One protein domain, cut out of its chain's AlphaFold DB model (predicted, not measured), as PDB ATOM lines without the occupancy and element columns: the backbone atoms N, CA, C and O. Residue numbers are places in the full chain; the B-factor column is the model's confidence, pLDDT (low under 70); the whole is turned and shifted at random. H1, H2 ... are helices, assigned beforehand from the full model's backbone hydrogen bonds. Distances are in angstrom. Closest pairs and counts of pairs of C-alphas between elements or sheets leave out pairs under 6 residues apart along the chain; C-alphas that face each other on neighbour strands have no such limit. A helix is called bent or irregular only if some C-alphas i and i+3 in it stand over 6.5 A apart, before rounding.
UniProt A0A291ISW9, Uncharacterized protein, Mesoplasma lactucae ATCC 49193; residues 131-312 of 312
ATOM      1  N   ILE A 131     127.591 229.136 273.971       87.94
ATOM      2  CA  ILE A 131     128.050 229.478 272.628       87.94
ATOM      3  C   ILE A 131     128.998 228.382 272.117       87.94
ATOM      4  O   ILE A 131     129.641 227.699 272.914       87.94
ATOM      5  N   PRO A 132     129.148 228.198 270.796       90.06
ATOM      6  CA  PRO A 132     130.006 227.158 270.220       90.06
ATOM      7  C   PRO A 132     131.441 227.112 270.769       90.06
ATOM      8  O   PRO A 132     132.014 226.031 270.914       90.06
ATOM      9  N   GLN A 133     132.010 228.269 271.118       88.88
ATOM     10  CA  GLN A 133     133.351 228.370 271.695       88.88
ATOM     11  C   GLN A 133     133.455 227.705 273.080       88.88
ATOM     12  O   GLN A 133     134.470 227.072 273.380       88.88
ATOM     13  N   ASP A 134     132.388 227.748 273.881       86.56
ATOM     14  CA  ASP A 134     132.351 227.140 275.213       86.56
ATOM     15  C   ASP A 134     132.531 225.622 275.148       86.56
ATOM     16  O   ASP A 134     133.209 225.025 275.982       86.56
ATOM     17  N   TYR A 135     131.980 224.979 274.115       92.25
ATOM     18  CA  TYR A 135     132.114 223.536 273.921       92.25
ATOM     19  C   TYR A 135     133.566 223.129 273.705       92.25
ATOM     20  O   TYR A 135     134.009 222.104 274.232       92.25
ATOM     21  N   PHE A 136     134.308 223.925 272.931       91.19
ATOM     22  CA  PHE A 136     135.733 223.700 272.742       91.19
ATOM     23  C   PHE A 136     136.476 223.866 274.066       91.19
ATOM     24  O   PHE A 136     137.285 223.008 274.409       91.19
ATOM     25  N   TYR A 137     136.145 224.899 274.842       87.31
ATOM     26  CA  TYR A 137     136.804 225.166 276.113       87.31
ATOM     27  C   TYR A 137     136.570 224.093 277.174       87.31
ATOM     28  O   TYR A 137     137.506 223.639 277.832       87.31
ATOM     29  N   ILE A 138     135.329 223.629 277.301       89.44
ATOM     30  CA  ILE A 138     134.976 222.527 278.198       89.44
ATOM     31  C   ILE A 138     135.732 221.254 277.799       89.44
ATOM     32  O   ILE A 138     136.289 220.557 278.653       89.44
ATOM     33  N   TRP A 139     135.757 220.939 276.500       92.69
ATOM     34  CA  TRP A 139     136.488 219.779 275.998       92.69
ATOM     35  C   TRP A 139     137.984 219.894 276.274       92.69
ATOM     36  O   TRP A 139     138.582 218.938 276.775       92.69
ATOM     37  N   ASP A 140     138.579 221.040 275.959       89.38
ATOM     38  CA  ASP A 140     140.011 221.248 276.079       89.38
ATOM     39  C   ASP A 140     140.459 221.190 277.548       89.38
ATOM     40  O   ASP A 140     141.359 220.412 277.871       89.38
ATOM     41  N   PHE A 141     139.738 221.851 278.464       87.25
ATOM     42  CA  PHE A 141     139.982 221.730 279.905       87.25
ATOM     43  C   PHE A 141     139.937 220.274 280.366       87.25
ATOM     44  O   PHE A 141     140.809 219.816 281.109       87.25
ATOM     45  N   ASN A 142     138.932 219.517 279.914       90.94
ATOM     46  CA  ASN A 142     138.824 218.107 280.259       90.94
ATOM     47  C   ASN A 142     140.014 217.304 279.711       90.94
ATOM     48  O   ASN A 142     140.530 216.436 280.415       90.94
ATOM     49  N   GLN A 143     140.479 217.572 278.485       90.31
ATOM     50  CA  GLN A 143     141.673 216.907 277.950       90.31
ATOM     51  C   GLN A 143     142.913 217.253 278.762       90.31
ATOM     52  O   GLN A 143     143.629 216.343 279.181       90.31
ATOM     53  N   TRP A 144     143.125 218.538 279.029       86.06
ATOM     54  CA  TRP A 144     144.241 219.024 279.820       86.06
ATOM     55  C   TRP A 144     144.255 218.371 281.208       86.06
ATOM     56  O   TRP A 144     145.243 217.738 281.578       86.06
ATOM     57  N   MET A 145     143.133 218.380 281.933       85.50
ATOM     58  CA  MET A 145     143.025 217.720 283.239       85.50
ATOM     59  C   MET A 145     143.266 216.213 283.173       85.50
ATOM     60  O   MET A 145     143.885 215.653 284.075       85.50
ATOM     61  N   ASN A 146     142.800 215.530 282.126       88.31
ATOM     62  CA  ASN A 146     143.060 214.102 281.956       88.31
ATOM     63  C   ASN A 146     144.544 213.810 281.718       88.31
ATOM     64  O   ASN A 146     145.073 212.867 282.307       88.31
ATOM     65  N   GLU A 147     145.205 214.603 280.874       84.69
ATOM     66  CA  GLU A 147     146.649 214.525 280.651       84.69
ATOM     67  C   GLU A 147     147.390 214.749 281.981       84.69
ATOM     68  O   GLU A 147     148.217 213.920 282.358       84.69
ATOM     69  N   LYS A 148     147.003 215.763 282.768       79.81
ATOM     70  CA  LYS A 148     147.631 216.060 284.069       79.81
ATOM     71  C   LYS A 148     147.389 214.997 285.123       79.81
ATOM     72  O   LYS A 148     148.333 214.562 285.766       79.81
ATOM     73  N   ILE A 149     146.168 214.501 285.263       80.19
ATOM     74  CA  ILE A 149     145.878 213.380 286.163       80.19
ATOM     75  C   ILE A 149     146.722 212.150 285.797       80.19
ATOM     76  O   ILE A 149     147.183 211.444 286.691       80.19
ATOM     77  N   ASN A 150     146.937 211.883 284.504       80.38
ATOM     78  CA  ASN A 150     147.758 210.757 284.065       80.38
ATOM     79  C   ASN A 150     149.255 210.986 284.333       80.38
ATOM     80  O   ASN A 150     149.896 210.066 284.831       80.38
ATOM     81  N   GLU A 151     149.790 212.180 284.048       76.75
ATOM     82  CA  GLU A 151     151.175 212.562 284.378       76.75
ATOM     83  C   GLU A 151     151.442 212.413 285.885       76.75
ATOM     84  O   GLU A 151     152.437 211.826 286.293       76.75
ATOM     85  N   LEU A 152     150.512 212.880 286.723       70.38
ATOM     86  CA  LEU A 152     150.650 212.878 288.183       70.38
ATOM     87  C   LEU A 152     150.370 211.510 288.822       70.38
ATOM     88  O   LEU A 152     150.666 211.311 289.999       70.38
ATOM     89  N   ARG A 153     149.781 210.558 288.086       67.62
ATOM     90  CA  ARG A 153     149.457 209.220 288.608       67.62
ATOM     91  C   ARG A 153     150.708 208.478 289.074       67.62
ATOM     92  O   ARG A 153     150.628 207.724 290.038       67.62
ATOM     93  N   GLU A 154     151.837 208.689 288.405       59.81
ATOM     94  CA  GLU A 154     153.117 208.084 288.779       59.81
ATOM     95  C   GLU A 154     153.613 208.634 290.128       59.81
ATOM     96  O   GLU A 154     153.987 207.851 291.001       59.81
ATOM     97  N   ASP A 155     153.466 209.940 290.370       58.66
ATOM     98  CA  ASP A 155     153.843 210.597 291.629       58.66
ATOM     99  C   ASP A 155     152.877 210.273 292.787       58.66
ATOM    100  O   ASP A 155     153.299 210.052 293.925       58.66
ATOM    101  N   LEU A 156     151.570 210.180 292.503       57.84
ATOM    102  CA  LEU A 156     150.528 209.817 293.476       57.84
ATOM    103  C   LEU A 156     150.711 208.395 294.036       57.84
ATOM    104  O   LEU A 156     150.406 208.149 295.202       57.84
ATOM    105  N   ILE A 157     151.211 207.460 293.217       54.25
ATOM    106  CA  ILE A 157     151.485 206.071 293.625       54.25
ATOM    107  C   ILE A 157     152.751 205.979 294.492       54.25
ATOM    108  O   ILE A 157     152.828 205.107 295.355       54.25
ATOM    109  N   VAL A 158     153.727 206.867 294.286       45.81
ATOM    110  CA  VAL A 158     155.006 206.875 295.019       45.81
ATOM    111  C   VAL A 158     154.898 207.631 296.351       45.81
ATOM    112  O   VAL A 158     155.533 207.239 297.325       45.81
ATOM    113  N   GLY A 159     154.063 208.672 296.430       44.28
ATOM    114  CA  GLY A 159     153.862 209.480 297.643       44.28
ATOM    115  C   GLY A 159     152.977 208.844 298.722       44.28
ATOM    116  O   GLY A 159     152.900 209.369 299.833       44.28
ATOM    117  N   GLN A 160     152.316 207.723 298.425       47.91
ATOM    118  CA  GLN A 160     151.595 206.943 299.422       47.91
ATOM    119  C   GLN A 160     152.210 205.551 299.548       47.91
ATOM    120  O   GLN A 160     151.894 204.644 298.777       47.91
ATOM    121  N   GLU A 161     152.973 205.327 300.620       40.56
ATOM    122  CA  GLU A 161     152.919 204.035 301.304       40.56
ATOM    123  C   GLU A 161     151.488 203.862 301.832       40.56
ATOM    124  O   GLU A 161     151.180 204.062 303.006       40.56
ATOM    125  N   LEU A 162     150.558 203.541 300.932       42.88
ATOM    126  CA  LEU A 162     149.291 202.957 301.311       42.88
ATOM    127  C   LEU A 162     149.649 201.610 301.931       42.88
ATOM    128  O   LEU A 162     149.784 200.612 301.224       42.88
ATOM    129  N   ASN A 163     149.831 201.613 303.251       38.97
ATOM    130  CA  ASN A 163     149.856 200.431 304.096       38.97
ATOM    131  C   ASN A 163     148.470 199.780 303.986       38.97
ATOM    132  O   ASN A 163     147.555 199.997 304.776       38.97
ATOM    133  N   LEU A 164     148.276 199.085 302.875       44.03
ATOM    134  CA  LEU A 164     147.102 198.314 302.548       44.03
ATOM    135  C   LEU A 164     147.602 196.889 302.473       44.03
ATOM    136  O   LEU A 164     148.033 196.434 301.413       44.03
ATOM    137  N   GLU A 165     147.566 196.234 303.628       38.31
ATOM    138  CA  GLU A 165     147.712 194.793 303.736       38.31
ATOM    139  C   GLU A 165     146.889 194.117 302.630       38.31
ATOM    140  O   GLU A 165     145.671 194.291 302.514       38.31
ATOM    141  N   ASP A 166     147.655 193.451 301.772       41.66
ATOM    142  CA  ASP A 166     147.368 192.356 300.863       41.66
ATOM    143  C   ASP A 166     146.070 192.400 300.022       41.66
ATOM    144  O   ASP A 166     144.931 192.364 300.482       41.66
ATOM    145  N   ASN A 167     146.283 192.377 298.697       38.22
ATOM    146  CA  ASN A 167     145.312 192.131 297.616       38.22
ATOM    147  C   ASN A 167     144.343 193.264 297.184       38.22
ATOM    148  O   ASN A 167     143.426 193.005 296.406       38.22
ATOM    149  N   LYS A 168     144.562 194.536 297.567       44.72
ATOM    150  CA  LYS A 168     143.679 195.685 297.209       44.72
ATOM    151  C   LYS A 168     144.162 196.655 296.109       44.72
ATOM    152  O   LYS A 168     143.412 197.569 295.755       44.72
ATOM    153  N   LYS A 169     145.348 196.474 295.507       43.50
ATOM    154  CA  LYS A 169     145.895 197.408 294.485       43.50
ATOM    155  C   LYS A 169     145.001 197.586 293.240       43.50
ATOM    156  O   LYS A 169     144.946 198.679 292.680       43.50
ATOM    157  N   THR A 170     144.243 196.567 292.834       45.66
ATOM    158  CA  THR A 170     143.330 196.614 291.671       45.66
ATOM    159  C   THR A 170     142.035 197.394 291.926       45.66
ATOM    160  O   THR A 170     141.476 197.965 290.993       45.66
ATOM    161  N   SER A 171     141.569 197.480 293.178       51.97
ATOM    162  CA  SER A 171     140.320 198.174 293.540       51.97
ATOM    163  C   SER A 171     140.472 199.697 293.529       51.97
ATOM    164  O   SER A 171     139.577 200.394 293.059       51.97
ATOM    165  N   ASN A 172     141.598 200.224 294.023       60.53
ATOM    166  CA  ASN A 172     141.796 201.675 294.147       60.53
ATOM    167  C   ASN A 172     142.085 202.342 292.801       60.53
ATOM    168  O   ASN A 172     141.524 203.397 292.524       60.53
ATOM    169  N   SER A 173     142.869 201.692 291.932       66.69
ATOM    170  CA  SER A 173     143.051 202.147 290.547       66.69
ATOM    171  C   SER A 173     141.721 202.184 289.799       66.69
ATOM    172  O   SER A 173     141.411 203.176 289.151       66.69
ATOM    173  N   ALA A 174     140.921 201.117 289.908       74.12
ATOM    174  CA  ALA A 174     139.620 201.063 289.256       74.12
ATOM    175  C   ALA A 174     138.674 202.141 289.801       74.12
ATOM    176  O   ALA A 174     137.972 202.775 289.024       74.12
ATOM    177  N   LEU A 175     138.668 202.379 291.117       77.31
ATOM    178  CA  LEU A 175     137.847 203.427 291.722       77.31
ATOM    179  C   LEU A 175     138.264 204.802 291.215       77.31
ATOM    180  O   LEU A 175     137.413 205.530 290.720       77.31
ATOM    181  N   PHE A 176     139.562 205.099 291.239       78.62
ATOM    182  CA  PHE A 176     140.119 206.350 290.737       78.62
ATOM    183  C   PHE A 176     139.751 206.609 289.270       78.62
ATOM    184  O   PHE A 176     139.271 207.691 288.933       78.62
ATOM    185  N   ASP A 177     139.909 205.605 288.405       79.75
ATOM    186  CA  ASP A 177     139.565 205.724 286.987       79.75
ATOM    187  C   ASP A 177     138.059 205.945 286.780       79.75
ATOM    188  O   ASP A 177     137.658 206.784 285.972       79.75
ATOM    189  N   GLN A 178     137.216 205.250 287.550       83.25
ATOM    190  CA  GLN A 178     135.758 205.373 287.459       83.25
ATOM    191  C   GLN A 178     135.228 206.693 288.032       83.25
ATOM    192  O   GLN A 178     134.204 207.192 287.570       83.25
ATOM    193  N   THR A 179     135.917 207.287 289.007       86.19
ATOM    194  CA  THR A 179     135.525 208.559 289.633       86.19
ATOM    195  C   THR A 179     136.297 209.757 289.097       86.19
ATOM    196  O   THR A 179     136.078 210.874 289.555       86.19
ATOM    197  N   ARG A 180     137.166 209.580 288.099       89.38
ATOM    198  CA  ARG A 180     137.961 210.670 287.513       89.38
ATOM    199  C   ARG A 180     137.103 211.859 287.084       89.38
ATOM    200  O   ARG A 180     137.428 213.003 287.384       89.38
ATOM    201  N   ARG A 181     135.958 211.591 286.446       91.25
ATOM    202  CA  ARG A 181     135.004 212.639 286.042       91.25
ATOM    203  C   ARG A 181     134.429 213.405 287.233       91.25
ATOM    204  O   ARG A 181     134.136 214.583 287.080       91.25
ATOM    205  N   TRP A 182     134.292 212.784 288.407       93.19
ATOM    206  CA  TRP A 182     133.855 213.487 289.618       93.19
ATOM    207  C   TRP A 182     134.899 214.523 290.035       93.19
ATOM    208  O   TRP A 182     134.541 215.669 290.281       93.19
ATOM    209  N   VAL A 183     136.179 214.141 290.032       91.69
ATOM    210  CA  VAL A 183     137.300 215.029 290.382       91.69
ATOM    211  C   VAL A 183     137.375 216.218 289.423       91.69
ATOM    212  O   VAL A 183     137.359 217.360 289.872       91.69
ATOM    213  N   ILE A 184     137.371 215.963 288.108       92.12
ATOM    214  CA  ILE A 184     137.461 217.025 287.091       92.12
ATOM    215  C   ILE A 184     136.249 217.965 287.168       92.12
ATOM    216  O   ILE A 184     136.423 219.180 287.158       92.12
ATOM    217  N   SER A 185     135.032 217.425 287.307       91.50
ATOM    218  CA  SER A 185     133.814 218.253 287.400       91.50
ATOM    219  C   SER A 185     133.777 219.089 288.675       91.50
ATOM    220  O   SER A 185     133.267 220.204 288.663       91.50
ATOM    221  N   THR A 186     134.344 218.575 289.766       91.38
ATOM    222  CA  THR A 186     134.432 219.318 291.026       91.38
ATOM    223  C   THR A 186     135.449 220.441 290.935       91.38
ATOM    224  O   THR A 186     135.156 221.551 291.361       91.38
ATOM    225  N   LEU A 187     136.613 220.191 290.331       88.38
ATOM    226  CA  LEU A 187     137.586 221.254 290.099       88.38
ATOM    227  C   LEU A 187     137.018 222.341 289.184       88.38
ATOM    228  O   LEU A 187     137.154 223.518 289.491       88.38
ATOM    229  N   TRP A 188     136.341 221.946 288.103       86.94
ATOM    230  CA  TRP A 188     135.664 222.876 287.200       86.94
ATOM    231  C   TRP A 188     134.650 223.756 287.940       86.94
ATOM    232  O   TRP A 188     134.704 224.977 287.826       86.94
ATOM    233  N   LEU A 189     133.781 223.145 288.757       85.62
ATOM    234  CA  LEU A 189     132.828 223.862 289.607       85.62
ATOM    235  C   LEU A 189     133.533 224.884 290.503       85.62
ATOM    236  O   LEU A 189     133.093 226.025 290.581       85.62
ATOM    237  N   LEU A 190     134.611 224.480 291.176       84.00
ATOM    238  CA  LEU A 190     135.316 225.321 292.141       84.00
ATOM    239  C   LEU A 190     136.070 226.476 291.483       84.00
ATOM    240  O   LEU A 190     135.988 227.599 291.976       84.00
ATOM    241  N   LEU A 191     136.759 226.224 290.368       79.31
ATOM    242  CA  LEU A 191     137.425 227.265 289.584       79.31
ATOM    243  C   LEU A 191     136.422 228.305 289.099       79.31
ATOM    244  O   LEU A 191     136.644 229.505 289.240       79.31
ATOM    245  N   TRP A 192     135.292 227.843 288.569       76.06
ATOM    246  CA  TRP A 192     134.259 228.740 288.090       76.06
ATOM    247  C   TRP A 192     133.606 229.536 289.226       76.06
ATOM    248  O   TRP A 192     133.475 230.754 289.120       76.06
ATOM    249  N   TYR A 193     133.256 228.881 290.334       77.31
ATOM    250  CA  TYR A 193     132.623 229.536 291.481       77.31
ATOM    251  C   TYR A 193     133.507 230.640 292.089       77.31
ATOM    252  O   TYR A 193     133.010 231.581 292.701       77.31
ATOM    253  N   ASN A 194     134.823 230.544 291.885       73.12
ATOM    254  CA  ASN A 194     135.812 231.502 292.368       73.12
ATOM    255  C   ASN A 194     136.300 232.495 291.299       73.12
ATOM    256  O   ASN A 194     137.157 233.325 291.596       73.12
ATOM    257  N   LYS A 195     135.747 232.468 290.078       68.94
ATOM    258  CA  LYS A 195     136.194 233.313 288.957       68.94
ATOM    259  C   LYS A 195     136.095 234.817 289.247       68.94
ATOM    260  O   LYS A 195     136.975 235.570 288.839       68.94
ATOM    261  N   ASP A 196     135.062 235.246 289.969       59.41
ATOM    262  CA  ASP A 196     134.833 236.661 290.301       59.41
ATOM    263  C   ASP A 196     135.592 237.115 291.561       59.41
ATOM    264  O   ASP A 196     135.507 238.273 291.967       59.41
ATOM    265  N   VAL A 197     136.355 236.218 292.199       57.09
ATOM    266  CA  VAL A 197     137.158 236.530 293.395       57.09
ATOM    267  C   VAL A 197     138.596 236.938 293.035       57.09
ATOM    268  O   VAL A 197     139.477 236.964 293.897       57.09
ATOM    269  N   LYS A 198     138.806 237.313 291.764       50.81
ATOM    270  CA  LYS A 198     140.087 237.668 291.132       50.81
ATOM    271  C   LYS A 198     141.009 238.555 291.974       50.81
ATOM    272  O   LYS A 198     142.218 238.368 291.942       50.81
ATOM    273  N   ASP A 199     140.443 239.431 292.797       52.50
ATOM    274  CA  ASP A 199     141.208 240.440 293.531       52.50
ATOM    275  C   ASP A 199     141.457 240.118 295.017       52.50
ATOM    276  O   ASP A 199     142.054 240.939 295.715       52.50
ATOM    277  N   LYS A 200     140.964 238.988 295.560       52.75
ATOM    278  CA  LYS A 200     140.962 238.777 297.028       52.75
ATOM    279  C   LYS A 200     141.556 237.471 297.551       52.75
ATOM    280  O   LYS A 200     141.687 237.373 298.766       52.75
ATOM    281  N   LEU A 201     141.908 236.496 296.701       61.84
ATOM    282  CA  LEU A 201     142.371 235.145 297.114       61.84
ATOM    283  C   LEU A 201     141.451 234.441 298.148       61.84
ATOM    284  O   LEU A 201     141.810 233.415 298.730       61.84
ATOM    285  N   ASP A 202     140.252 234.977 298.376       70.12
ATOM    286  CA  ASP A 202     139.299 234.497 299.368       70.12
ATOM    287  C   ASP A 202     138.417 233.437 298.716       70.12
ATOM    288  O   ASP A 202     137.428 233.738 298.046       70.12
ATOM    289  N   VAL A 203     138.834 232.181 298.840       73.19
ATOM    290  CA  VAL A 203     138.130 231.059 298.229       73.19
ATOM    291  C   VAL A 203     136.757 230.901 298.869       73.19
ATOM    292  O   VAL A 203     136.618 230.696 300.073       73.19
ATOM    293  N   LYS A 204     135.727 230.932 298.028       77.69
ATOM    294  CA  LYS A 204     134.354 230.624 298.399       77.69
ATOM    295  C   LYS A 204     133.991 229.219 297.950       77.69
ATOM    296  O   LYS A 204     134.405 228.742 296.891       77.69
ATOM    297  N   PHE A 205     133.139 228.586 298.744       82.00
ATOM    298  CA  PHE A 205     132.547 227.294 298.429       82.00
ATOM    299  C   PHE A 205     131.037 227.446 298.225       82.00
ATOM    300  O   PHE A 205     130.405 228.212 298.960       82.00
ATOM    301  N   PRO A 206     130.446 226.739 297.246       81.81
ATOM    302  CA  PRO A 206     129.001 226.709 297.091       81.81
ATOM    303  C   PRO A 206     128.357 225.977 298.271       81.81
ATOM    304  O   PRO A 206     128.854 224.956 298.752       81.81
ATOM    305  N   SER A 207     127.219 226.486 298.729       84.19
ATOM    306  CA  SER A 207     126.374 225.825 299.717       84.19
ATOM    307  C   SER A 207     125.775 224.527 299.161       84.19
ATOM    308  O   SER A 207     125.684 224.309 297.951       84.19
ATOM    309  N   VAL A 208     125.302 223.651 300.055       83.81
ATOM    310  CA  VAL A 208     124.624 222.407 299.651       83.81
ATOM    311  C   VAL A 208     123.422 222.693 298.750       83.81
ATOM    312  O   VAL A 208     123.202 221.962 297.787       83.81
ATOM    313  N   VAL A 209     122.664 223.745 299.063       85.06
ATOM    314  CA  VAL A 209     121.459 224.128 298.317       85.06
ATOM    315  C   VAL A 209     121.826 224.544 296.896       85.06
ATOM    316  O   VAL A 209     121.249 224.015 295.951       85.06
ATOM    317  N   GLU A 210     122.848 225.386 296.729       84.31
ATOM    318  CA  GLU A 210     123.323 225.817 295.406       84.31
ATOM    319  C   GLU A 210     123.800 224.628 294.557       84.31
ATOM    320  O   GLU A 210     123.465 224.528 293.377       84.31
ATOM    321  N   ILE A 211     124.521 223.672 295.153       83.31
ATOM    322  CA  ILE A 211     124.945 222.445 294.455       83.31
ATOM    323  C   ILE A 211     123.730 221.615 294.015       83.31
ATOM    324  O   ILE A 211     123.694 221.104 292.892       83.31
ATOM    325  N   GLU A 212     122.737 221.445 294.891       84.81
ATOM    326  CA  GLU A 212     121.523 220.685 294.581       84.81
ATOM    327  C   GLU A 212     120.711 221.350 293.456       84.81
ATOM    328  O   GLU A 212     120.255 220.655 292.542       84.81
ATOM    329  N   GLU A 213     120.607 222.680 293.460       83.62
ATOM    330  CA  GLU A 213     119.960 223.466 292.405       83.62
ATOM    331  C   GLU A 213     120.686 223.365 291.058       83.62
ATOM    332  O   GLU A 213     120.031 223.167 290.026       83.62
ATOM    333  N   LEU A 214     122.025 223.431 291.058       80.44
ATOM    334  CA  LEU A 214     122.850 223.245 289.859       80.44
ATOM    335  C   LEU A 214     122.630 221.858 289.243       80.44
ATOM    336  O   LEU A 214     122.410 221.736 288.037       80.44
ATOM    337  N   LEU A 215     122.609 220.809 290.067       80.75
ATOM    338  CA  LEU A 215     122.396 219.430 289.613       80.75
ATOM    339  C   LEU A 215     120.984 219.173 289.087       80.75
ATOM    340  O   LEU A 215     120.791 218.417 288.123       80.75
ATOM    341  N   ASP A 216     119.990 219.793 289.717       81.56
ATOM    342  CA  ASP A 216     118.605 219.742 289.260       81.56
ATOM    343  C   ASP A 216     118.369 220.616 288.024       81.56
ATOM    344  O   ASP A 216     117.390 220.391 287.313       81.56
ATOM    345  N   ASN A 217     119.312 221.496 287.665       71.00
ATOM    346  CA  ASN A 217     119.184 222.479 286.583       71.00
ATOM    347  C   ASN A 217     118.008 223.439 286.842       71.00
ATOM    348  O   ASN A 217     117.257 223.761 285.926       71.00
ATOM    349  N   LYS A 218     117.801 223.820 288.110       59.38
ATOM    350  CA  LYS A 218     116.702 224.708 288.525       59.38
ATOM    351  C   LYS A 218     117.017 226.190 288.330       59.38
ATOM    352  O   LYS A 218     116.089 226.972 288.168       59.38
ATOM    353  N   ASN A 219     118.298 226.551 288.311       55.16
ATOM    354  CA  ASN A 219     118.752 227.903 288.001       55.16
ATOM    355  C   ASN A 219     119.117 227.979 286.517       55.16
ATOM    356  O   ASN A 219     119.797 227.079 286.013       55.16
ATOM    357  N   ASP A 220     118.675 229.041 285.833       54.16
ATOM    358  CA  ASP A 220     119.105 229.350 284.468       54.16
ATOM    359  C   ASP A 220     120.638 229.356 284.448       54.16
ATOM    360  O   ASP A 220     121.295 230.231 285.020       54.16
ATOM    361  N   GLN A 221     121.227 228.357 283.790       56.06
ATOM    362  CA  GLN A 221     122.675 228.125 283.756       56.06
ATOM    363  C   GLN A 221     123.459 229.233 283.027       56.06
ATOM    364  O   GLN A 221     124.670 229.131 282.854       56.06
ATOM    365  N   THR A 222     122.790 230.338 282.677       48.31
ATOM    366  CA  THR A 222     123.343 231.623 282.226       48.31
ATOM    367  C   THR A 222     124.488 232.176 283.072       48.31
ATOM    368  O   THR A 222     125.217 233.037 282.581       48.31
ATOM    369  N   PHE A 223     124.655 231.732 284.321       49.44
ATOM    370  CA  PHE A 223     125.731 232.219 285.183       49.44
ATOM    371  C   PHE A 223     127.099 231.594 284.822       49.44
ATOM    372  O   PHE A 223     128.135 232.197 285.085       49.44
ATOM    373  N   LEU A 224     127.134 230.422 284.165       53.31
ATOM    374  CA  LEU A 224     128.335 229.578 284.131       53.31
ATOM    375  C   LEU A 224     129.471 230.004 283.187       53.31
ATOM    376  O   LEU A 224     130.605 229.612 283.435       53.31
ATOM    377  N   MET A 225     129.245 230.789 282.128       52.97
ATOM    378  CA  MET A 225     130.291 230.933 281.090       52.97
ATOM    379  C   MET A 225     130.371 232.286 280.376       52.97
ATOM    380  O   MET A 225     130.963 232.366 279.309       52.97
ATOM    381  N   LYS A 226     129.848 233.388 280.934       48.72
ATOM    382  CA  LYS A 226     129.742 234.623 280.132       48.72
ATOM    383  C   LYS A 226     131.053 235.226 279.604       48.72
ATOM    384  O   LYS A 226     130.966 235.954 278.630       48.72
ATOM    385  N   GLU A 227     132.232 234.904 280.147       49.75
ATOM    386  CA  GLU A 227     133.513 235.459 279.654       49.75
ATOM    387  C   GLU A 227     134.733 234.590 280.024       49.75
ATOM    388  O   GLU A 227     135.578 235.008 280.814       49.75
ATOM    389  N   THR A 228     134.819 233.330 279.599       48.53
ATOM    390  CA  THR A 228     136.079 232.576 279.771       48.53
ATOM    391  C   THR A 228     136.954 232.736 278.538       48.53
ATOM    392  O   THR A 228     136.871 231.930 277.621       48.53
ATOM    393  N   GLU A 229     137.831 233.740 278.532       50.84
ATOM    394  CA  GLU A 229     139.142 233.549 277.907       50.84
ATOM    395  C   GLU A 229     139.805 232.403 278.675       50.84
ATOM    396  O   GLU A 229     139.852 232.404 279.908       50.84
ATOM    397  N   MET A 230     140.114 231.318 277.972       52.94
ATOM    398  CA  MET A 230     140.330 230.040 278.629       52.94
ATOM    399  C   MET A 230     141.598 230.037 279.481       52.94
ATOM    400  O   MET A 230     142.697 230.287 278.993       52.94
ATOM    401  N   LEU A 231     141.401 229.645 280.736       53.84
ATOM    402  CA  LEU A 231     142.388 229.243 281.724       53.84
ATOM    403  C   LEU A 231     143.230 228.056 281.220       53.84
ATOM    404  O   LEU A 231     142.973 226.897 281.549       53.84
ATOM    405  N   HIS A 232     144.232 228.347 280.397       54.09
ATOM    406  CA  HIS A 232     145.299 227.423 280.042       54.09
ATOM    407  C   HIS A 232     146.547 227.784 280.848       54.09
ATOM    408  O   HIS A 232     147.293 228.656 280.415       54.09
ATOM    409  N   PRO A 233     146.845 227.101 281.962       53.25
ATOM    410  CA  PRO A 233     148.124 227.280 282.623       53.25
ATOM    411  C   PRO A 233     149.182 226.619 281.737       53.25
ATOM    412  O   PRO A 233     149.383 225.394 281.727       53.25
ATOM    413  N   VAL A 234     149.825 227.440 280.914       51.28
ATOM    414  CA  VAL A 234     150.972 227.038 280.111       51.28
ATOM    415  C   VAL A 234     152.183 227.124 281.030       51.28
ATOM    416  O   VAL A 234     152.577 228.198 281.454       51.28
ATOM    417  N   ASN A 235     152.796 225.970 281.310       57.91
ATOM    418  CA  ASN A 235     153.869 225.769 282.295       57.91
ATOM    419  C   ASN A 235     153.379 225.720 283.748       57.91
ATOM    420  O   ASN A 235     153.592 226.632 284.536       57.91
ATOM    421  N   LEU A 236     152.807 224.571 284.124       67.25
ATOM    422  CA  LEU A 236     152.565 224.229 285.524       67.25
ATOM    423  C   LEU A 236     153.843 224.429 286.353       67.25
ATOM    424  O   LEU A 236     154.798 223.646 286.227       67.25
ATOM    425  N   THR A 237     153.842 225.440 287.218       75.69
ATOM    426  CA  THR A 237     154.895 225.639 288.216       75.69
ATOM    427  C   THR A 237     154.982 224.409 289.124       75.69
ATOM    428  O   THR A 237     154.035 223.624 289.239       75.69
ATOM    429  N   SER A 238     156.131 224.197 289.776       76.88
ATOM    430  CA  SER A 238     156.265 223.088 290.736       76.88
ATOM    431  C   SER A 238     155.189 223.154 291.826       76.88
ATOM    432  O   SER A 238     154.695 222.111 292.251       76.88
ATOM    433  N   ASP A 239     154.792 224.359 292.228       77.62
ATOM    434  CA  ASP A 239     153.825 224.566 293.300       77.62
ATOM    435  C   ASP A 239     152.390 224.315 292.837       77.62
ATOM    436  O   ASP A 239     151.685 223.546 293.489       77.62
ATOM    437  N   LEU A 240     152.004 224.772 291.639       77.56
ATOM    438  CA  LEU A 240     150.706 224.418 291.059       77.56
ATOM    439  C   LEU A 240     150.567 222.900 290.856       77.56
ATOM    440  O   LEU A 240     149.509 222.327 291.130       77.56
ATOM    441  N   LYS A 241     151.641 222.203 290.449       78.19
ATOM    442  CA  LYS A 241     151.635 220.728 290.384       78.19
ATOM    443  C   LYS A 241     151.346 220.111 291.748       78.19
ATOM    444  O   LYS A 241     150.492 219.233 291.843       78.19
ATOM    445  N   LYS A 242     152.024 220.570 292.804       78.50
ATOM    446  CA  LYS A 242     151.794 220.072 294.168       78.50
ATOM    447  C   LYS A 242     150.366 220.363 294.630       78.50
ATOM    448  O   LYS A 242     149.748 219.475 295.212       78.50
ATOM    449  N   ALA A 243     149.827 221.548 294.348       81.94
ATOM    450  CA  ALA A 243     148.461 221.918 294.706       81.94
ATOM    451  C   ALA A 243     147.424 221.002 294.039       81.94
ATOM    452  O   ALA A 243     146.560 220.444 294.717       81.94
ATOM    453  N   ILE A 244     147.575 220.744 292.735       81.56
ATOM    454  CA  ILE A 244     146.718 219.815 291.986       81.56
ATOM    455  C   ILE A 244     146.844 218.383 292.529       81.56
ATOM    456  O   ILE A 244     145.826 217.717 292.721       81.56
ATOM    457  N   ILE A 245     148.059 217.906 292.833       80.12
ATOM    458  CA  ILE A 245     148.271 216.585 293.456       80.12
ATOM    459  C   ILE A 245     147.529 216.495 294.792       80.12
ATOM    460  O   ILE A 245     146.801 215.529 295.018       80.12
ATOM    461  N   ARG A 246     147.675 217.502 295.666       81.69
ATOM    462  CA  ARG A 246     146.993 217.537 296.970       81.69
ATOM    463  C   ARG A 246     145.474 217.546 296.811       81.69
ATOM    464  O   ARG A 246     144.792 216.815 297.525       81.69
ATOM    465  N   PHE A 247     144.948 218.307 295.851       86.56
ATOM    466  CA  PHE A 247     143.518 218.322 295.537       86.56
ATOM    467  C   PHE A 247     143.012 216.944 295.078       86.56
ATOM    468  O   PHE A 247     142.004 216.448 295.585       86.56
ATOM    469  N   ILE A 248     143.721 216.299 294.144       84.81
ATOM    470  CA  ILE A 248     143.359 214.972 293.627       84.81
ATOM    471  C   ILE A 248     143.409 213.921 294.744       84.81
ATOM    472  O   ILE A 248     142.492 213.103 294.853       84.81
ATOM    473  N   ASP A 249     144.448 213.948 295.578       79.88
ATOM    474  CA  ASP A 249     144.594 213.036 296.712       79.88
ATOM    475  C   ASP A 249     143.452 213.198 297.727       79.88
ATOM    476  O   ASP A 249     142.810 212.218 298.119       79.88
ATOM    477  N   LEU A 250     143.131 214.442 298.096       84.56
ATOM    478  CA  LEU A 250     142.008 214.744 298.980       84.56
ATOM    479  C   LEU A 250     140.689 214.215 298.402       84.56
ATOM    480  O   LEU A 250     139.928 213.536 299.098       84.56
ATOM    481  N   CYS A 251     140.450 214.442 297.107       88.12
ATOM    482  CA  CYS A 251     139.286 213.889 296.425       88.12
ATOM    483  C   CYS A 251     139.261 212.359 296.507       88.12
ATOM    484  O   CYS A 251     138.219 211.781 296.816       88.12
ATOM    485  N   HIS A 252     140.391 211.693 296.259       84.44
ATOM    486  CA  HIS A 252     140.470 210.236 296.287       84.44
ATOM    487  C   HIS A 252     140.192 209.667 297.684       84.44
ATOM    488  O   HIS A 252     139.383 208.745 297.816       84.44
ATOM    489  N   LYS A 253     140.784 210.243 298.736       82.19
ATOM    490  CA  LYS A 253     140.530 209.861 300.137       82.19
ATOM    491  C   LYS A 253     139.050 210.001 300.506       82.19
ATOM    492  O   LYS A 253     138.479 209.097 301.127       82.19
ATOM    493  N   ASN A 254     138.407 211.078 300.062       87.56
ATOM    494  CA  ASN A 254     136.979 211.299 300.289       87.56
ATOM    495  C   ASN A 254     136.121 210.300 299.505       87.56
ATOM    496  O   ASN A 254     135.210 209.692 300.061       87.56
ATOM    497  N   ILE A 255     136.462 210.032 298.245       89.25
ATOM    498  CA  ILE A 255     135.804 209.009 297.422       89.25
ATOM    499  C   ILE A 255     135.891 207.621 298.073       89.25
ATOM    500  O   ILE A 255     134.885 206.915 298.130       89.25
ATOM    501  N   VAL A 256     137.056 207.230 298.601       85.38
ATOM    502  CA  VAL A 256     137.239 205.952 299.314       85.38
ATOM    503  C   VAL A 256     136.363 205.897 300.566       85.38
ATOM    504  O   VAL A 256     135.712 204.881 300.819       85.38
ATOM    505  N   THR A 257     136.299 206.991 301.327       86.19
ATOM    506  CA  THR A 257     135.446 207.096 302.518       86.19
ATOM    507  C   THR A 257     133.969 206.916 302.162       86.19
ATOM    508  O   THR A 257     133.295 206.057 302.739       86.19
ATOM    509  N   VAL A 258     133.478 207.651 301.161       89.75
ATOM    510  CA  VAL A 258     132.091 207.562 300.679       89.75
ATOM    511  C   VAL A 258     131.783 206.170 300.125       89.75
ATOM    512  O   VAL A 258     130.735 205.601 300.434       89.75
ATOM    513  N   TYR A 259     132.703 205.576 299.362       88.50
ATOM    514  CA  TYR A 259     132.550 204.224 298.826       88.50
ATOM    515  C   TYR A 259     132.441 203.172 299.931       88.50
ATOM    516  O   TYR A 259     131.540 202.335 299.891       88.50
ATOM    517  N   ASN A 260     133.300 203.228 300.951       84.75
ATOM    518  CA  ASN A 260     133.250 202.295 302.078       84.75
ATOM    519  C   ASN A 260     131.948 202.446 302.879       84.75
ATOM    520  O   ASN A 260     131.322 201.441 303.221       84.75
ATOM    521  N   LYS A 261     131.489 203.685 303.114       86.62
ATOM    522  CA  LYS A 261     130.182 203.955 303.736       86.62
ATOM    523  C   LYS A 261     129.043 203.346 302.913       86.62
ATOM    524  O   LYS A 261     128.206 202.642 303.472       86.62
ATOM    525  N   ALA A 262     129.029 203.565 301.598       86.25
ATOM    526  CA  ALA A 262     128.006 203.028 300.701       86.25
ATOM    527  C   ALA A 262     128.022 201.491 300.656       86.25
ATOM    528  O   ALA A 262     126.977 200.855 300.787       86.25
ATOM    529  N   LYS A 263     129.212 200.887 300.559       82.56
ATOM    530  CA  LYS A 263     129.404 199.433 300.548       82.56
ATOM    531  C   LYS A 263     128.888 198.770 301.827       82.56
ATOM    532  O   LYS A 263     128.254 197.724 301.737       82.56
ATOM    533  N   ASN A 264     129.119 199.386 302.987       77.88
ATOM    534  CA  ASN A 264     128.646 198.879 304.278       77.88
ATOM    535  C   ASN A 264     127.130 199.044 304.458       77.88
ATOM    536  O   ASN A 264     126.506 198.254 305.157       77.88
ATOM    537  N   LYS A 265     126.526 200.054 303.818       77.50
ATOM    538  CA  LYS A 265     125.082 200.317 303.878       77.50
ATOM    539  C   LYS A 265     124.262 199.359 303.011       77.50
ATOM    540  O   LYS A 265     123.099 199.115 303.312       77.50
ATOM    541  N   ASP A 266     124.849 198.832 301.935       64.62
ATOM    542  CA  ASP A 266     124.106 198.102 300.901       64.62
ATOM    543  C   ASP A 266     123.653 196.681 301.328       64.62
ATOM    544  O   ASP A 266     122.966 196.050 300.535       64.62
ATOM    545  N   ASN A 267     123.976 196.185 302.544       57.22
ATOM    546  CA  ASN A 267     123.517 194.937 303.226       57.22
ATOM    547  C   ASN A 267     123.416 193.630 302.392       57.22
ATOM    548  O   ASN A 267     122.986 192.592 302.894       57.22
ATOM    549  N   LYS A 268     123.814 193.651 301.121       55.78
ATOM    550  CA  LYS A 268     123.786 192.545 300.172       55.78
ATOM    551  C   LYS A 268     125.130 191.839 300.212       55.78
ATOM    552  O   LYS A 268     126.181 192.475 300.164       55.78
ATOM    553  N   SER A 269     125.081 190.514 300.193       47.41
ATOM    554  CA  SER A 269     126.221 189.592 300.243       47.41
ATOM    555  C   SER A 269     127.288 189.800 299.152       47.41
ATOM    556  O   SER A 269     128.380 189.258 299.281       47.41
ATOM    557  N   ALA A 270     127.020 190.607 298.115       56.09
ATOM    558  CA  ALA A 270     127.964 190.920 297.036       56.09
ATOM    559  C   ALA A 270     128.706 192.271 297.180       56.09
ATOM    560  O   ALA A 270     129.681 192.498 296.467       56.09
ATOM    561  N   GLY A 271     128.294 193.164 298.092       61.06
ATOM    562  CA  GLY A 271     128.842 194.525 298.194       61.06
ATOM    563  C   GLY A 271     128.583 195.407 296.955       61.06
ATOM    564  O   GLY A 271     128.193 194.939 295.886       61.06
ATOM    565  N   LEU A 272     128.774 196.721 297.094       73.62
ATOM    566  CA  LEU A 272     128.656 197.667 295.981       73.62
ATOM    567  C   LEU A 272     129.864 197.544 295.040       73.62
ATOM    568  O   LEU A 272     130.997 197.718 295.479       73.62
ATOM    569  N   ALA A 273     129.637 197.283 293.751       81.31
ATOM    570  CA  ALA A 273     130.706 197.285 292.753       81.31
ATOM    571  C   ALA A 273     131.187 198.716 292.452       81.31
ATOM    572  O   ALA A 273     130.375 199.628 292.289       81.31
ATOM    573  N   VAL A 274     132.502 198.888 292.283       76.44
ATOM    574  CA  VAL A 274     133.148 200.174 291.949       76.44
ATOM    575  C   VAL A 274     132.538 200.834 290.711       76.44
ATOM    576  O   VAL A 274     132.286 202.034 290.702       76.44
ATOM    577  N   THR A 275     132.248 200.049 289.674       75.75
ATOM    578  CA  THR A 275     131.607 200.558 288.456       75.75
ATOM    579  C   THR A 275     130.216 201.100 288.744       75.75
ATOM    580  O   THR A 275     129.846 202.127 288.206       75.75
ATOM    581  N   THR A 276     129.446 200.454 289.621       83.06
ATOM    582  CA  THR A 276     128.096 200.907 289.988       83.06
ATOM    583  C   THR A 276     128.135 202.153 290.867       83.06
ATOM    584  O   THR A 276     127.235 202.980 290.783       83.06
ATOM    585  N   PHE A 277     129.172 202.310 291.686       87.31
ATOM    586  CA  PHE A 277     129.338 203.457 292.572       87.31
ATOM    587  C   PHE A 277     129.424 204.791 291.812       87.31
ATOM    588  O   PHE A 277     128.675 205.716 292.123       87.31
ATOM    589  N   SER A 278     130.261 204.875 290.771       86.25
ATOM    590  CA  SER A 278     130.479 206.120 290.007       86.25
ATOM    591  C   SER A 278     129.241 206.613 289.243       86.25
ATOM    592  O   SER A 278     129.162 207.778 288.846       86.25
ATOM    593  N   PHE A 279     128.253 205.737 289.067       87.75
ATOM    594  CA  PHE A 279     126.996 205.995 288.374       87.75
ATOM    595  C   PHE A 279     125.886 206.583 289.247       87.75
ATOM    596  O   PHE A 279     124.838 206.959 288.716       87.75
ATOM    597  N   ARG A 280     126.057 206.633 290.571       89.75
ATOM    598  CA  ARG A 280     124.975 207.034 291.470       89.75
ATOM    599  C   ARG A 280     125.103 208.500 291.894       89.75
ATOM    600  O   ARG A 280     126.117 208.933 292.438       89.75
ATOM    601  N   ARG A 281     124.024 209.261 291.680       90.44
ATOM    602  CA  ARG A 281     123.923 210.683 292.057       90.44
ATOM    603  C   ARG A 281     124.103 210.904 293.560       90.44
ATOM    604  O   ARG A 281     124.764 211.857 293.956       90.44
ATOM    605  N   SER A 282     123.505 210.052 294.390       90.94
ATOM    606  CA  SER A 282     123.564 210.156 295.856       90.94
ATOM    607  C   SER A 282     124.993 210.072 296.391       90.94
ATOM    608  O   SER A 282     125.354 210.785 297.325       90.94
ATOM    609  N   GLU A 283     125.820 209.241 295.774       92.88
ATOM    610  CA  GLU A 283     127.206 209.014 296.144       92.88
ATOM    611  C   GLU A 283     128.076 210.180 295.673       92.88
ATOM    612  O   GLU A 283     128.895 210.661 296.452       92.88
ATOM    613  N   PHE A 284     127.830 210.721 294.473       93.19
ATOM    614  CA  PHE A 284     128.472 211.966 294.035       93.19
ATOM    615  C   PHE A 284     128.127 213.144 294.963       93.19
ATOM    616  O   PHE A 284     129.012 213.889 295.371       93.19
ATOM    617  N   MET A 285     126.861 213.269 295.379       91.50
ATOM    618  CA  MET A 285     126.445 214.282 296.355       91.50
ATOM    619  C   MET A 285     127.103 214.099 297.715       91.50
ATOM    620  O   MET A 285     127.497 215.076 298.341       91.50
ATOM    621  N   SER A 286     127.220 212.857 298.179       91.56
ATOM    622  CA  SER A 286     127.896 212.557 299.443       91.56
ATOM    623  C   SER A 286     129.375 212.928 299.360       91.56
ATOM    624  O   SER A 286     129.900 213.532 300.284       91.56
ATOM    625  N   PHE A 287     130.016 212.657 298.222       92.88
ATOM    626  CA  PHE A 287     131.379 213.092 297.940       92.88
ATOM    627  C   PHE A 287     131.531 214.617 297.972       92.88
ATOM    628  O   PHE A 287     132.412 215.097 298.676       92.88
ATOM    629  N   LEU A 288     130.669 215.378 297.292       91.56
ATOM    630  CA  LEU A 288     130.727 216.845 297.340       91.56
ATOM    631  C   LEU A 288     130.499 217.377 298.760       91.56
ATOM    632  O   LEU A 288     131.213 218.272 299.198       91.56
ATOM    633  N   LYS A 289     129.543 216.805 299.503       88.69
ATOM    634  CA  LYS A 289     129.273 217.201 300.893       88.69
ATOM    635  C   LYS A 289     130.471 216.922 301.806       88.69
ATOM    636  O   LYS A 289     130.831 217.764 302.613       88.69
ATOM    637  N   GLU A 290     131.107 215.764 301.672       87.81
ATOM    638  CA  GLU A 290     132.291 215.432 302.473       87.81
ATOM    639  C   GLU A 290     133.515 216.261 302.067       87.81
ATOM    640  O   GLU A 290     134.292 216.653 302.926       87.81
ATOM    641  N   LEU A 291     133.678 216.569 300.778       88.56
ATOM    642  CA  LEU A 291     134.819 217.340 300.289       88.56
ATOM    643  C   LEU A 291     134.734 218.832 300.627       88.56
ATOM    644  O   LEU A 291     135.740 219.416 301.010       88.56
ATOM    645  N   LEU A 292     133.566 219.451 300.451       83.56
ATOM    646  CA  LEU A 292     133.420 220.907 300.545       83.56
ATOM    647  C   LEU A 292     133.128 221.401 301.964       83.56
ATOM    648  O   LEU A 292     133.403 222.555 302.268       83.56
ATOM    649  N   PHE A 293     132.581 220.543 302.831       76.44
ATOM    650  CA  PHE A 293     132.180 220.917 304.194       76.44
ATOM    651  C   PHE A 293     133.117 220.358 305.278       76.44
ATOM    652  O   PHE A 293     132.865 220.560 306.462       76.44
ATOM    653  N   ASP A 294     134.217 219.712 304.874       69.25
ATOM    654  CA  ASP A 294     135.425 219.472 305.685       69.25
ATOM    655  C   ASP A 294     136.531 220.455 305.217       69.25
ATOM    656  O   ASP A 294     137.613 220.076 304.759       69.25
ATOM    657  N   SER A 295     136.171 221.749 305.194       57.66
ATOM    658  CA  SER A 295     136.741 222.814 304.344       57.66
ATOM    659  C   SER A 295     138.184 223.218 304.650       57.66
ATOM    660  O   SER A 295     138.877 223.732 303.765       57.66
ATOM    661  N   ASP A 296     138.667 222.966 305.865       65.25
ATOM    662  CA  ASP A 296     140.001 223.411 306.293       65.25
ATOM    663  C   ASP A 296     141.115 222.775 305.446       65.25
ATOM    664  O   ASP A 296     142.172 223.358 305.251       65.25
ATOM    665  N   ARG A 297     140.869 221.588 304.876       68.00
ATOM    666  CA  ARG A 297     141.853 220.854 304.059       68.00
ATOM    667  C   ARG A 297     141.847 221.235 302.584       68.00
ATOM    668  O   ARG A 297     142.807 220.935 301.877       68.00
ATOM    669  N   LEU A 298     140.748 221.815 302.107       76.62
ATOM    670  CA  LEU A 298     140.550 222.141 300.697       76.62
ATOM    671  C   LEU A 298     140.953 223.582 300.375       76.62
ATOM    672  O   LEU A 298     141.296 223.863 299.228       76.62
ATOM    673  N   THR A 299     140.934 224.461 301.378       76.50
ATOM    674  CA  THR A 299     141.200 225.894 301.213       76.50
ATOM    675  C   THR A 299     142.598 226.145 300.650       76.50
ATOM    676  O   THR A 299     142.683 226.724 299.571       76.50
ATOM    677  N   ASP A 300     143.669 225.625 301.264       77.19
ATOM    678  CA  ASP A 300     145.038 225.899 300.784       77.19
ATOM    679  C   ASP A 300     145.298 225.362 299.362       77.19
ATOM    680  O   ASP A 300     145.745 226.127 298.503       77.19
ATOM    681  N   PRO A 301     144.993 224.083 299.030       78.88
ATOM    682  CA  PRO A 301     145.194 223.590 297.669       78.88
ATOM    683  C   PRO A 301     144.358 224.352 296.641       78.88
ATOM    684  O   PRO A 301     144.838 224.600 295.539       78.88
ATOM    685  N   LEU A 302     143.118 224.724 296.974       80.25
ATOM    686  CA  LEU A 302     142.265 225.459 296.049       80.25
ATOM    687  C   LEU A 302     142.711 226.916 295.892       80.25
ATOM    688  O   LEU A 302     142.655 227.415 294.777       80.25
ATOM    689  N   GLN A 303     143.190 227.576 296.947       79.88
ATOM    690  CA  GLN A 303     143.766 228.923 296.873       79.88
ATOM    691  C   GLN A 303     144.993 228.956 295.967       79.88
ATOM    692  O   GLN A 303     145.077 229.821 295.102       79.88
ATOM    693  N   GLU A 304     145.910 227.997 296.114       79.44
ATOM    694  CA  GLU A 304     147.087 227.894 295.245       79.44
ATOM    695  C   GLU A 304     146.695 227.643 293.786       79.44
ATOM    696  O   GLU A 304     147.256 228.252 292.872       79.44
ATOM    697  N   ILE A 305     145.709 226.768 293.560       79.44
ATOM    698  CA  ILE A 305     145.188 226.496 292.223       79.44
ATOM    699  C   ILE A 305     144.549 227.763 291.643       79.44
ATOM    700  O   ILE A 305     144.991 228.230 290.600       79.44
ATOM    701  N   VAL A 306     143.542 228.325 292.317       75.38
ATOM    702  CA  VAL A 306     142.813 229.519 291.871       75.38
ATOM    703  C   VAL A 306     143.788 230.662 291.623       75.38
ATOM    704  O   VAL A 306     143.785 231.190 290.523       75.38
ATOM    705  N   GLY A 307     144.680 230.979 292.566       71.81
ATOM    706  CA  GLY A 307     145.697 232.020 292.394       71.81
ATOM    707  C   GLY A 307     146.547 231.820 291.137       71.81
ATOM    708  O   GLY A 307     146.656 232.734 290.331       71.81
ATOM    709  N   SER A 308     147.042 230.603 290.893       71.81
ATOM    710  CA  SER A 308     147.869 230.326 289.707       71.81
ATOM    711  C   SER A 308     147.106 230.435 288.384       71.81
ATOM    712  O   SER A 308     147.703 230.713 287.353       71.81
ATOM    713  N   PHE A 309     145.798 230.178 288.387       67.25
ATOM    714  CA  PHE A 309     144.954 230.357 287.207       67.25
ATOM    715  C   PHE A 309     144.610 231.840 286.959       67.25
ATOM    716  O   PHE A 309     144.153 232.179 285.877       67.25
ATOM    717  N   LEU A 310     144.800 232.725 287.939       61.41
ATOM    718  CA  LEU A 310     144.464 234.148 287.836       61.41
ATOM    719  C   LEU A 310     145.650 235.053 287.471       61.41
ATOM    720  O   LEU A 310     145.430 236.228 287.186       61.41
ATOM    721  N   GLU A 311     146.879 234.535 287.520       53.59
ATOM    722  CA  GLU A 311     148.118 235.286 287.270       53.59
ATOM    723  C   GLU A 311     148.524 235.380 285.779       53.59
ATOM    724  O   GLU A 311     149.464 236.113 285.469       53.59
ATOM    725  N   ASP A 312     147.801 234.706 284.874       46.88
ATOM    726  CA  ASP A 312     147.974 234.740 283.404       46.88
ATOM    727  C   ASP A 312     146.854 235.541 282.703       46.88
ATOM    728  O   ASP A 312     147.141 236.149 281.643       46.88
TER     729      ASP A 312
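What this domain is: This is residues 131 to 312 of the 312 residues of an uncharacterized protein of Mesoplasma lactucae ATCC 49193 (UniProt A0A291ISW9). One arm of a bent helix, H2b, runs through the middle of a crossed cluster of helices, with H1, H4, H6 and H7 round it. The long helix H4 has H6 and H7 packed on it; the other arm, H2a, packs on the short H5, and H3 lies farther out near H6. Residues 161 to 170 and 265 to 270 stick out. The printed part has 182 residues with seven named helices, H1 to H7 in order along the chain, and no named strand, which is an all helix class. It is compact, with a radius of gyration of the C-alphas of 17.1 A and spans of 51 by 40 by 33 A.

Where its parts are: Find C-alpha 132 at (130.006, 227.158, 270.220); from there H1 runs through residues 132 to 158 over 40.6 A, with a kink of 36 degrees near residue 152. It is only just irregular, C-alphas 151 and 154 being 6.6 A apart. Residues 169 to 193 were assigned as one helix, H2, by hydrogen bonds, but it is bent, with C-alphas 178 and 181 7.4 A apart. Its arms, H2a at residues 169 to 178 and H2b at 181 to 193, stand at a steep tilt of 48 degrees. Next come H3, residues 208 to 216, and H4, residues 238 to 265, which starts at C-alpha 238 (156.265, 223.088, 290.736) and covers 40.8 A. Then look for H5 at 274 to 277, H6 at 281 to 292 and H7 at 296 to 310, which ends at C-alpha 310 (144.464, 234.148, 287.836). H7 is only just irregular, C-alphas 297 and 300 being 6.8 A apart.

How they stand to each other: Start at the hub, H4. With its residues 239 to 250 alone it touches H7, closest at the C-alphas of Ala 243 and Pro 301, 4.7 A, opposite ways at a steep tilt of 41 degrees. Its residues 250 to 262 alone touch H6, closest at C-alphas 255 and 287, 6.0 A, at a steep tilt of 48 degrees. H1 and H4 only just touch, with 3 pairs of C-alphas within 8 A, through residues 152 to 156 and 245 to 249 alone; the closest C-alphas, of Leu 152 and Ile 245, are 6.9 A apart, and the lines are about perpendicular at 85 degrees. H2b is close to H4 but not clearly touching, C-alphas 183 and 251 being closest at 6.5 A. H2a touches H5, closest at C-alphas 175 and 274, 5.7 A. H3 is close to H6 but not clearly touching, C-alphas 208 and 289 being closest at 7.1 A. Every O i to N i+4 pair is within hydrogen-bond range in H2b, H3, H4 and H6; the figures are 20 of 23 in H1, 5 of 6 in H2a and 9 of 11 in H7, and H5 is too short for such a pair.

The domain as a whole: The farthest C-alphas, of Asp 199 and Ser 269, are 53.4 A apart. The printed part has no cut; the links H2 to H3 and H3 to H4 are long. Mean pLDDT of the printed part is 73.6, and 61 residues are under 70, among them 153 to 173 and 218 to 236.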